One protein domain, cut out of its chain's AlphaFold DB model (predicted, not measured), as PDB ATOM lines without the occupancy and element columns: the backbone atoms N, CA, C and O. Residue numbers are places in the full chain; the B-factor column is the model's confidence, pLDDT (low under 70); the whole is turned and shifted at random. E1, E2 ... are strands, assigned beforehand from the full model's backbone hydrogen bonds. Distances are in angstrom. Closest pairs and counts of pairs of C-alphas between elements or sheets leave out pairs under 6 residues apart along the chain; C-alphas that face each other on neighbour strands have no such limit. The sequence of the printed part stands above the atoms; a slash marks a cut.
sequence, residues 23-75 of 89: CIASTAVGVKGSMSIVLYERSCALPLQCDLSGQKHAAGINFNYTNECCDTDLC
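Overview. This is residues 23 to 75 of the 89 residues of the protein "UPAR/Ly6 domain-containing protein" of Sinocyclocheilus anshuiensis (UniProt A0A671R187). What is the overall shape? This is one long, narrow antiparallel sheet, strongly twisted, made of two hairpins side by side: E1 with E2 and E3 with E4, with E1 and E4 next to each other in its middle. E2 bends near its end, a seven-residue link leads from there to the short edge strand E3, and after E4 the last residues, 71 to 75, curl back towards the first. What are the counts? The printed part has 53 residues with four named strands, E1 to E4 along the chain, in sheet order E2 E1 E4 E3, and no named helix: the class is all strand. How tight is it? With a radius of gyration of the C-alphas of 12.4 A it is only just loose, close to compact, and its spans of 39 by 19 by 14 A only just make it a rod.

Arrangement. How do the first two strands stand? E1, residues 23 to 32, and E2, residues 35 to 45, are antiparallel at 162 degrees and form a hairpin. N 26 and O 41, at 2.9 A, are within hydrogen-bond range, and C-alphas 31 and 36 face each other at 4.6 A. What joins the second hairpin to the first? E4, residues 61 to 70, is antiparallel to E1 at 162 degrees; C-alphas 28 and 65 face each other at 4.0 A, and N 25 and O 68 are within hydrogen-bond range at 2.8 A. Which strands are at the edges? E3, residues 53 to 58, is an edge strand and forms a hairpin with E4, antiparallel at 140 degrees, with C-alphas 53 and 66 facing each other at 4.3 A and N 63 and O 56 within hydrogen-bond range at 2.8 A. E2 is the other edge strand, and it is apart from E3.

Along the chain. Where does the first strand run? E1 begins at C-alpha 23, (217.077, 203.993, 170.035), and is 30.1 A long. How long are the others? E2 measures 29.5 A and bends by 53 degrees at residue 42; E3 measures 16.1 A and E4 28.7 A. Where does the last strand end? E4 ends at C-alpha 70, (213.575, 207.742, 171.846).

Size, cuts and confidence. How large is it? The two C-alphas farthest apart, those of Gly 33 and Thr 72, are 39.1 A from each other, while those of Cys 23 and Cys 75 are 6.9 A apart. Are there cuts or long links? The printed part has no cut; the links E1 to E2 and E3 to E4 are tight, and E2 to E3 is short. Where is confidence low? No printed residue is under 70, and the mean pLDDT of the printed part is 93.4.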
ATOM      1  N   CYS A  23     217.353 205.101 169.129       95.75
ATOM      2  CA  CYS A  23     217.077 203.993 170.035       95.75
ATOM      3  C   CYS A  23     215.661 203.456 169.808       95.75
ATOM      4  O   CYS A  23     214.715 204.222 169.616       95.75
ATOM      5  N   ILE A  24     215.516 202.135 169.880       94.94
ATOM      6  CA  ILE A  24     214.227 201.445 169.861       94.94
ATOM      7  C   ILE A  24     214.150 200.455 171.024       94.94
ATOM      8  O   ILE A  24     215.122 199.759 171.335       94.94
ATOM      9  N   ALA A  25     212.988 200.389 171.657       93.69
ATOM     10  CA  ALA A  25     212.570 199.307 172.530       93.69
ATOM     11  C   ALA A  25     211.397 198.588 171.859       93.69
ATOM     12  O   ALA A  25     210.414 199.221 171.478       93.69
ATOM     13  N   SER A  26     211.492 197.271 171.697       93.31
ATOM     14  CA  SER A  26     210.391 196.455 171.181       93.31
ATOM     15  C   SER A  26     209.964 195.431 172.218       93.31
ATOM     16  O   SER A  26     210.805 194.737 172.793       93.31
ATOM     17  N   THR A  27     208.657 195.325 172.440       93.88
ATOM     18  CA  THR A  27     208.059 194.288 173.284       93.88
ATOM     19  C   THR A  27     207.194 193.400 172.411       93.88
ATOM     20  O   THR A  27     206.349 193.910 171.685       93.88
ATOM     21  N   ALA A  28     207.372 192.082 172.488       94.50
ATOM     22  CA  ALA A  28     206.521 191.125 171.791       94.50
ATOM     23  C   ALA A  28     205.946 190.085 172.752       94.50
ATOM     24  O   ALA A  28     206.689 189.415 173.466       94.50
ATOM     25  N   VAL A  29     204.624 189.925 172.747       95.69
ATOM     26  CA  VAL A  29     203.893 189.010 173.630       95.69
ATOM     27  C   VAL A  29     203.249 187.908 172.803       95.69
ATOM     28  O   VAL A  29     202.507 188.188 171.861       95.69
ATOM     29  N   GLY A  30     203.523 186.658 173.163       94.94
ATOM     30  CA  GLY A  30     202.945 185.472 172.538       94.94
ATOM     31  C   GLY A  30     202.447 184.483 173.584       94.94
ATOM     32  O   GLY A  30     203.067 184.305 174.630       94.94
ATOM     33  N   VAL A  31     201.326 183.825 173.297       95.31
ATOM     34  CA  VAL A  31     200.706 182.846 174.200       95.31
ATOM     35  C   VAL A  31     200.542 181.514 173.474       95.31
ATOM     36  O   VAL A  31     200.086 181.473 172.330       95.31
ATOM     37  N   LYS A  32     200.908 180.413 174.139       92.81
ATOM     38  CA  LYS A  32     200.723 179.042 173.647       92.81
ATOM     39  C   LYS A  32     200.239 178.143 174.779       92.81
ATOM     40  O   LYS A  32     201.017 177.741 175.642       92.81
ATOM     41  N   GLY A  33     198.948 177.814 174.768       92.19
ATOM     42  CA  GLY A  33     198.324 177.085 175.874       92.19
ATOM     43  C   GLY A  33     198.426 177.887 177.174       92.19
ATOM     44  O   GLY A  33     197.988 179.031 177.219       92.19
ATOM     45  N   SER A  34     199.030 177.300 178.207       93.62
ATOM     46  CA  SER A  34     199.288 177.960 179.496       93.62
ATOM     47  C   SER A  34     200.591 178.768 179.543       93.62
ATOM     48  O   SER A  34     200.858 179.427 180.545       93.62
ATOM     49  N   MET A  35     201.419 178.724 178.494       90.56
ATOM     50  CA  MET A  35     202.692 179.445 178.448       90.56
ATOM     51  C   MET A  35     202.498 180.847 177.865       90.56
ATOM     52  O   MET A  35     202.000 180.989 176.746       90.56
ATOM     53  N   SER A  36     202.949 181.867 178.596       92.12
ATOM     54  CA  SER A  36     203.093 183.243 178.109       92.12
ATOM     55  C   SER A  36     204.573 183.559 177.921       92.12
ATOM     56  O   SER A  36     205.382 183.299 178.812       92.12
ATOM     57  N   ILE A  37     204.930 184.088 176.755       90.75
ATOM     58  CA  ILE A  37     206.295 184.470 176.397       90.75
ATOM     59  C   ILE A  37     206.300 185.961 176.090       90.75
ATOM     60  O   ILE A  37     205.535 186.425 175.243       90.75
ATOM     61  N   VAL A  38     207.197 186.690 176.752       91.12
ATOM     62  CA  VAL A  38     207.447 188.108 176.492       91.12
ATOM     63  C   VAL A  38     208.893 188.267 176.036       91.12
ATOM     64  O   VAL A  38     209.816 187.872 176.746       91.12
ATOM     65  N   LEU A  39     209.083 188.813 174.838       89.50
ATOM     66  CA  LEU A  39     210.387 189.130 174.264       89.50
ATOM     67  C   LEU A  39     210.620 190.635 174.348       89.50
ATOM     68  O   LEU A  39     209.723 191.416 174.029       89.50
ATOM     69  N   TYR A  40     211.835 191.018 174.729       89.00
ATOM     70  CA  TYR A  40     212.273 192.408 174.761       89.00
ATOM     71  C   TYR A  40     213.499 192.578 173.873       89.00
ATOM     72  O   TYR A  40     214.512 191.925 174.105       89.00
ATOM     73  N   GLU A  41     213.424 193.499 172.922       89.75
ATOM     74  CA  GLU A  41     214.541 193.893 172.062       89.75
ATOM     75  C   GLU A  41     214.917 195.338 172.350       89.75
ATOM     76  O   GLU A  41     214.043 196.197 172.492       89.75
ATOM     77  N   ARG A  42     216.219 195.609 172.411       90.50
ATOM     78  CA  ARG A  42     216.765 196.960 172.546       90.50
ATOM     79  C   ARG A  42     217.894 197.107 171.547       90.50
ATOM     80  O   ARG A  42     218.873 196.370 171.617       90.50
ATOM     81  N   SER A  43     217.744 198.036 170.618       91.69
ATOM     82  CA  SER A  43     218.701 198.242 169.534       91.69
ATOM     83  C   SER A  43     218.594 199.670 168.996       91.69
ATOM     84  O   SER A  43     217.979 200.541 169.619       91.69
ATOM     85  N   CYS A  44     219.174 199.894 167.819       93.31
ATOM     86  CA  CYS A  44     218.941 201.070 166.997       93.31
ATOM     87  C   CYS A  44     218.051 200.704 165.804       93.31
ATOM     88  O   CYS A  44     218.100 199.574 165.306       93.31
ATOM     89  N   ALA A  45     217.215 201.640 165.365       94.56
ATOM     90  CA  ALA A  45     216.302 201.448 164.247       94.56
ATOM     91  C   ALA A  45     216.127 202.719 163.416       94.56
ATOM     92  O   ALA A  45     216.348 203.840 163.880       94.56
ATOM     93  N   LEU A  46     215.681 202.528 162.172       95.75
ATOM     94  CA  LEU A  46     215.257 203.635 161.321       95.75
ATOM     95  C   LEU A  46     213.958 204.255 161.866       95.75
ATOM     96  O   LEU A  46     213.082 203.511 162.313       95.75
ATOM     97  N   PRO A  47     213.757 205.578 161.725       94.69
ATOM     98  CA  PRO A  47     212.547 206.266 162.178       94.69
ATOM     99  C   PRO A  47     211.236 205.648 161.677       94.69
ATOM    100  O   PRO A  47     210.248 205.634 162.398       94.69
ATOM    101  N   LEU A  48     211.230 205.083 160.464       94.19
ATOM    102  CA  LEU A  48     210.053 204.412 159.892       94.19
ATOM    103  C   LEU A  48     209.599 203.171 160.677       94.19
ATOM    104  O   LEU A  48     208.509 202.670 160.433       94.19
ATOM    105  N   GLN A  49     210.440 202.631 161.559       92.31
ATOM    106  CA  GLN A  49     210.128 201.451 162.365       92.31
ATOM    107  C   GLN A  49     209.582 201.808 163.755       92.31
ATOM    108  O   GLN A  49     209.174 200.899 164.489       92.31
ATOM    109  N   CYS A  50     209.594 203.094 164.106       92.75
ATOM    110  CA  CYS A  50     209.123 203.622 165.378       92.75
ATOM    111  C   CYS A  50     207.599 203.661 165.440       92.75
ATOM    112  O   CYS A  50     206.936 203.786 164.412       92.75
ATOM    113  N   ASP A  51     207.062 203.501 166.651       89.38
ATOM    114  CA  ASP A  51     205.628 203.586 166.964       89.38
ATOM    115  C   ASP A  51     204.750 202.601 166.171       89.38
ATOM    116  O   ASP A  51     203.526 202.715 166.100       89.38
ATOM    117  N   LEU A  52     205.384 201.583 165.581       93.75
ATOM    118  CA  LEU A  52     204.707 200.503 164.885       93.75
ATOM    119  C   LEU A  52     204.330 199.395 165.857       93.75
ATOM    120  O   LEU A  52     205.151 198.924 166.647       93.75
ATOM    121  N   SER A  53     203.109 198.902 165.691       95.44
ATOM    122  CA  SER A  53     202.633 197.672 166.315       95.44
ATOM    123  C   SER A  53     202.177 196.687 165.244       95.44
ATOM    124  O   SER A  53     201.772 197.085 164.151       95.44
ATOM    125  N   GLY A  54     202.235 195.393 165.533       94.94
ATOM    126  CA  GLY A  54     201.791 194.377 164.587       94.94
ATOM    127  C   GLY A  54     201.805 192.975 165.168       94.94
ATOM    128  O   GLY A  54     201.988 192.783 166.367       94.94
ATOM    129  N   GLN A  55     201.635 191.985 164.299       95.44
ATOM    130  CA  GLN A  55     201.720 190.577 164.661       95.44
ATOM    131  C   GLN A  55     202.763 189.870 163.799       95.44
ATOM    132  O   GLN A  55     202.908 190.164 162.612       95.44
ATOM    133  N   LYS A  56     203.487 188.918 164.388       93.00
ATOM    134  CA  LYS A  56     204.394 188.026 163.670       93.00
ATOM    135  C   LYS A  56     204.236 186.597 164.169       93.00
ATOM    136  O   LYS A  56     204.110 186.367 165.367       93.00
ATOM    137  N   HIS A  57     204.277 185.639 163.251       91.75
ATOM    138  CA  HIS A  57     204.288 184.221 163.592       91.75
ATOM    139  C   HIS A  57     205.725 183.697 163.646       91.75
ATOM    140  O   HIS A  57     206.478 183.859 162.683       91.75
ATOM    141  N   ALA A  58     206.111 183.062 164.751       89.38
ATOM    142  CA  ALA A  58     207.405 182.400 164.882       89.38
ATOM    143  C   ALA A  58     207.362 181.288 165.936       89.38
ATOM    144  O   ALA A  58     206.606 181.373 166.899       89.38
ATOM    145  N   ALA A  59     208.159 180.229 165.750       87.12
ATOM    146  CA  ALA A  59     208.194 179.064 166.647       87.12
ATOM    147  C   ALA A  59     206.800 178.458 166.962       87.12
ATOM    148  O   ALA A  59     206.566 177.888 168.030       87.12
ATOM    149  N   GLY A  60     205.846 178.585 166.029       90.25
ATOM    150  CA  GLY A  60     204.469 178.125 166.212       90.25
ATOM    151  C   GLY A  60     203.639 178.981 167.176       90.25
ATOM    152  O   GLY A  60     202.708 178.453 167.782       90.25
ATOM    153  N   ILE A  61     203.994 180.255 167.369       93.56
ATOM    154  CA  ILE A  61     203.322 181.214 168.257       93.56
ATOM    155  C   ILE A  61     203.088 182.519 167.491       93.56
ATOM    156  O   ILE A  61     203.970 183.000 166.779       93.56
ATOM    157  N   ASN A  62     201.897 183.098 167.649       95.12
ATOM    158  CA  ASN A  62     201.615 184.457 167.195       95.12
ATOM    159  C   ASN A  62     202.037 185.440 168.283       95.12
ATOM    160  O   ASN A  62     201.519 185.394 169.397       95.12
ATOM    161  N   PHE A  63     202.963 186.322 167.939       96.00
ATOM    162  CA  PHE A  63     203.446 187.378 168.806       96.00
ATOM    163  C   PHE A  63     202.882 188.714 168.348       96.00
ATOM    164  O   PHE A  63     203.115 189.117 167.208       96.00
ATOM    165  N   ASN A  64     202.194 189.416 169.239       96.50
ATOM    166  CA  ASN A  64     201.855 190.818 169.034       96.50
ATOM    167  C   ASN A  64     203.017 191.663 169.546       96.50
ATOM    168  O   ASN A  64     203.424 191.486 170.693       96.50
ATOM    169  N   TYR A  65     203.558 192.540 168.705       95.50
ATOM    170  CA  TYR A  65     204.685 193.394 169.055       95.50
ATOM    171  C   TYR A  65     204.318 194.874 168.996       95.50
ATOM    172  O   TYR A  65     203.488 195.277 168.180       95.50
ATOM    173  N   THR A  66     204.979 195.666 169.832       96.19
ATOM    174  CA  THR A  66     204.926 197.130 169.866       96.19
ATOM    175  C   THR A  66     206.350 197.678 169.878       96.19
ATOM    176  O   THR A  66     207.252 197.043 170.428       96.19
ATOM    177  N   ASN A  67     206.568 198.833 169.250       95.62
ATOM    178  CA  ASN A  67     207.858 199.520 169.241       95.62
ATOM    179  C   ASN A  67     207.713 200.928 169.787       95.62
ATOM    180  O   ASN A  67     206.814 201.652 169.373       95.62
ATOM    181  N   GLU A  68     208.671 201.327 170.605       95.44
ATOM    182  CA  GLU A  68     208.794 202.673 171.144       95.44
ATOM    183  C   GLU A  68     210.201 203.179 170.841       95.44
ATOM    184  O   GLU A  68     211.180 202.443 170.996       95.44
ATOM    185  N   CYS A  69     210.307 204.420 170.376       95.56
ATOM    186  CA  CYS A  69     211.587 205.040 170.069       95.56
ATOM    187  C   CYS A  69     211.841 206.264 170.937       95.56
ATOM    188  O   CYS A  69     210.918 206.939 171.389       95.56
ATOM    189  N   CYS A  70     213.117 206.573 171.117       95.38
ATOM    190  CA  CYS A  70     213.575 207.742 171.846       95.38
ATOM    191  C   CYS A  70     214.954 208.174 171.324       95.38
ATOM    192  O   CYS A  70     215.666 207.384 170.700       95.38
ATOM    193  N   ASP A  71     215.305 209.442 171.540       95.00
ATOM    194  CA  ASP A  71     216.462 210.067 170.882       95.00
ATOM    195  C   ASP A  71     217.639 210.357 171.827       95.00
ATOM    196  O   ASP A  71     218.716 210.711 171.359       95.00
ATOM    197  N   THR A  72     217.465 210.221 173.148       94.69
ATOM    198  CA  THR A  72     218.558 210.439 174.107       94.69
ATOM    199  C   THR A  72     219.409 209.186 174.293       94.69
ATOM    200  O   THR A  72     218.920 208.061 174.179       94.69
ATOM    201  N   ASP A  73     220.689 209.365 174.617       93.50
ATOM    202  CA  ASP A  73     221.598 208.242 174.839       93.50
ATOM    203  C   ASP A  73     221.047 207.281 175.896       93.50
ATOM    204  O   ASP A  73     220.629 207.685 176.984       93.50
ATOM    205  N   LEU A  74     221.058 205.986 175.563       92.44
ATOM    206  CA  LEU A  74     220.625 204.892 176.439       92.44
ATOM    207  C   LEU A  74     219.159 204.989 176.911       92.44
ATOM    208  O   LEU A  74     218.774 204.336 177.883       92.44
ATOM    209  N   CYS A  75     218.305 205.759 176.240       94.38
ATOM    210  CA  CYS A  75     216.916 205.973 176.658       94.38
ATOM    211  C   CYS A  75     216.033 204.713 176.626       94.38
ATOM    212  O   CYS A  75     215.016 204.657 177.312       94.38
TER     213      CYS A  75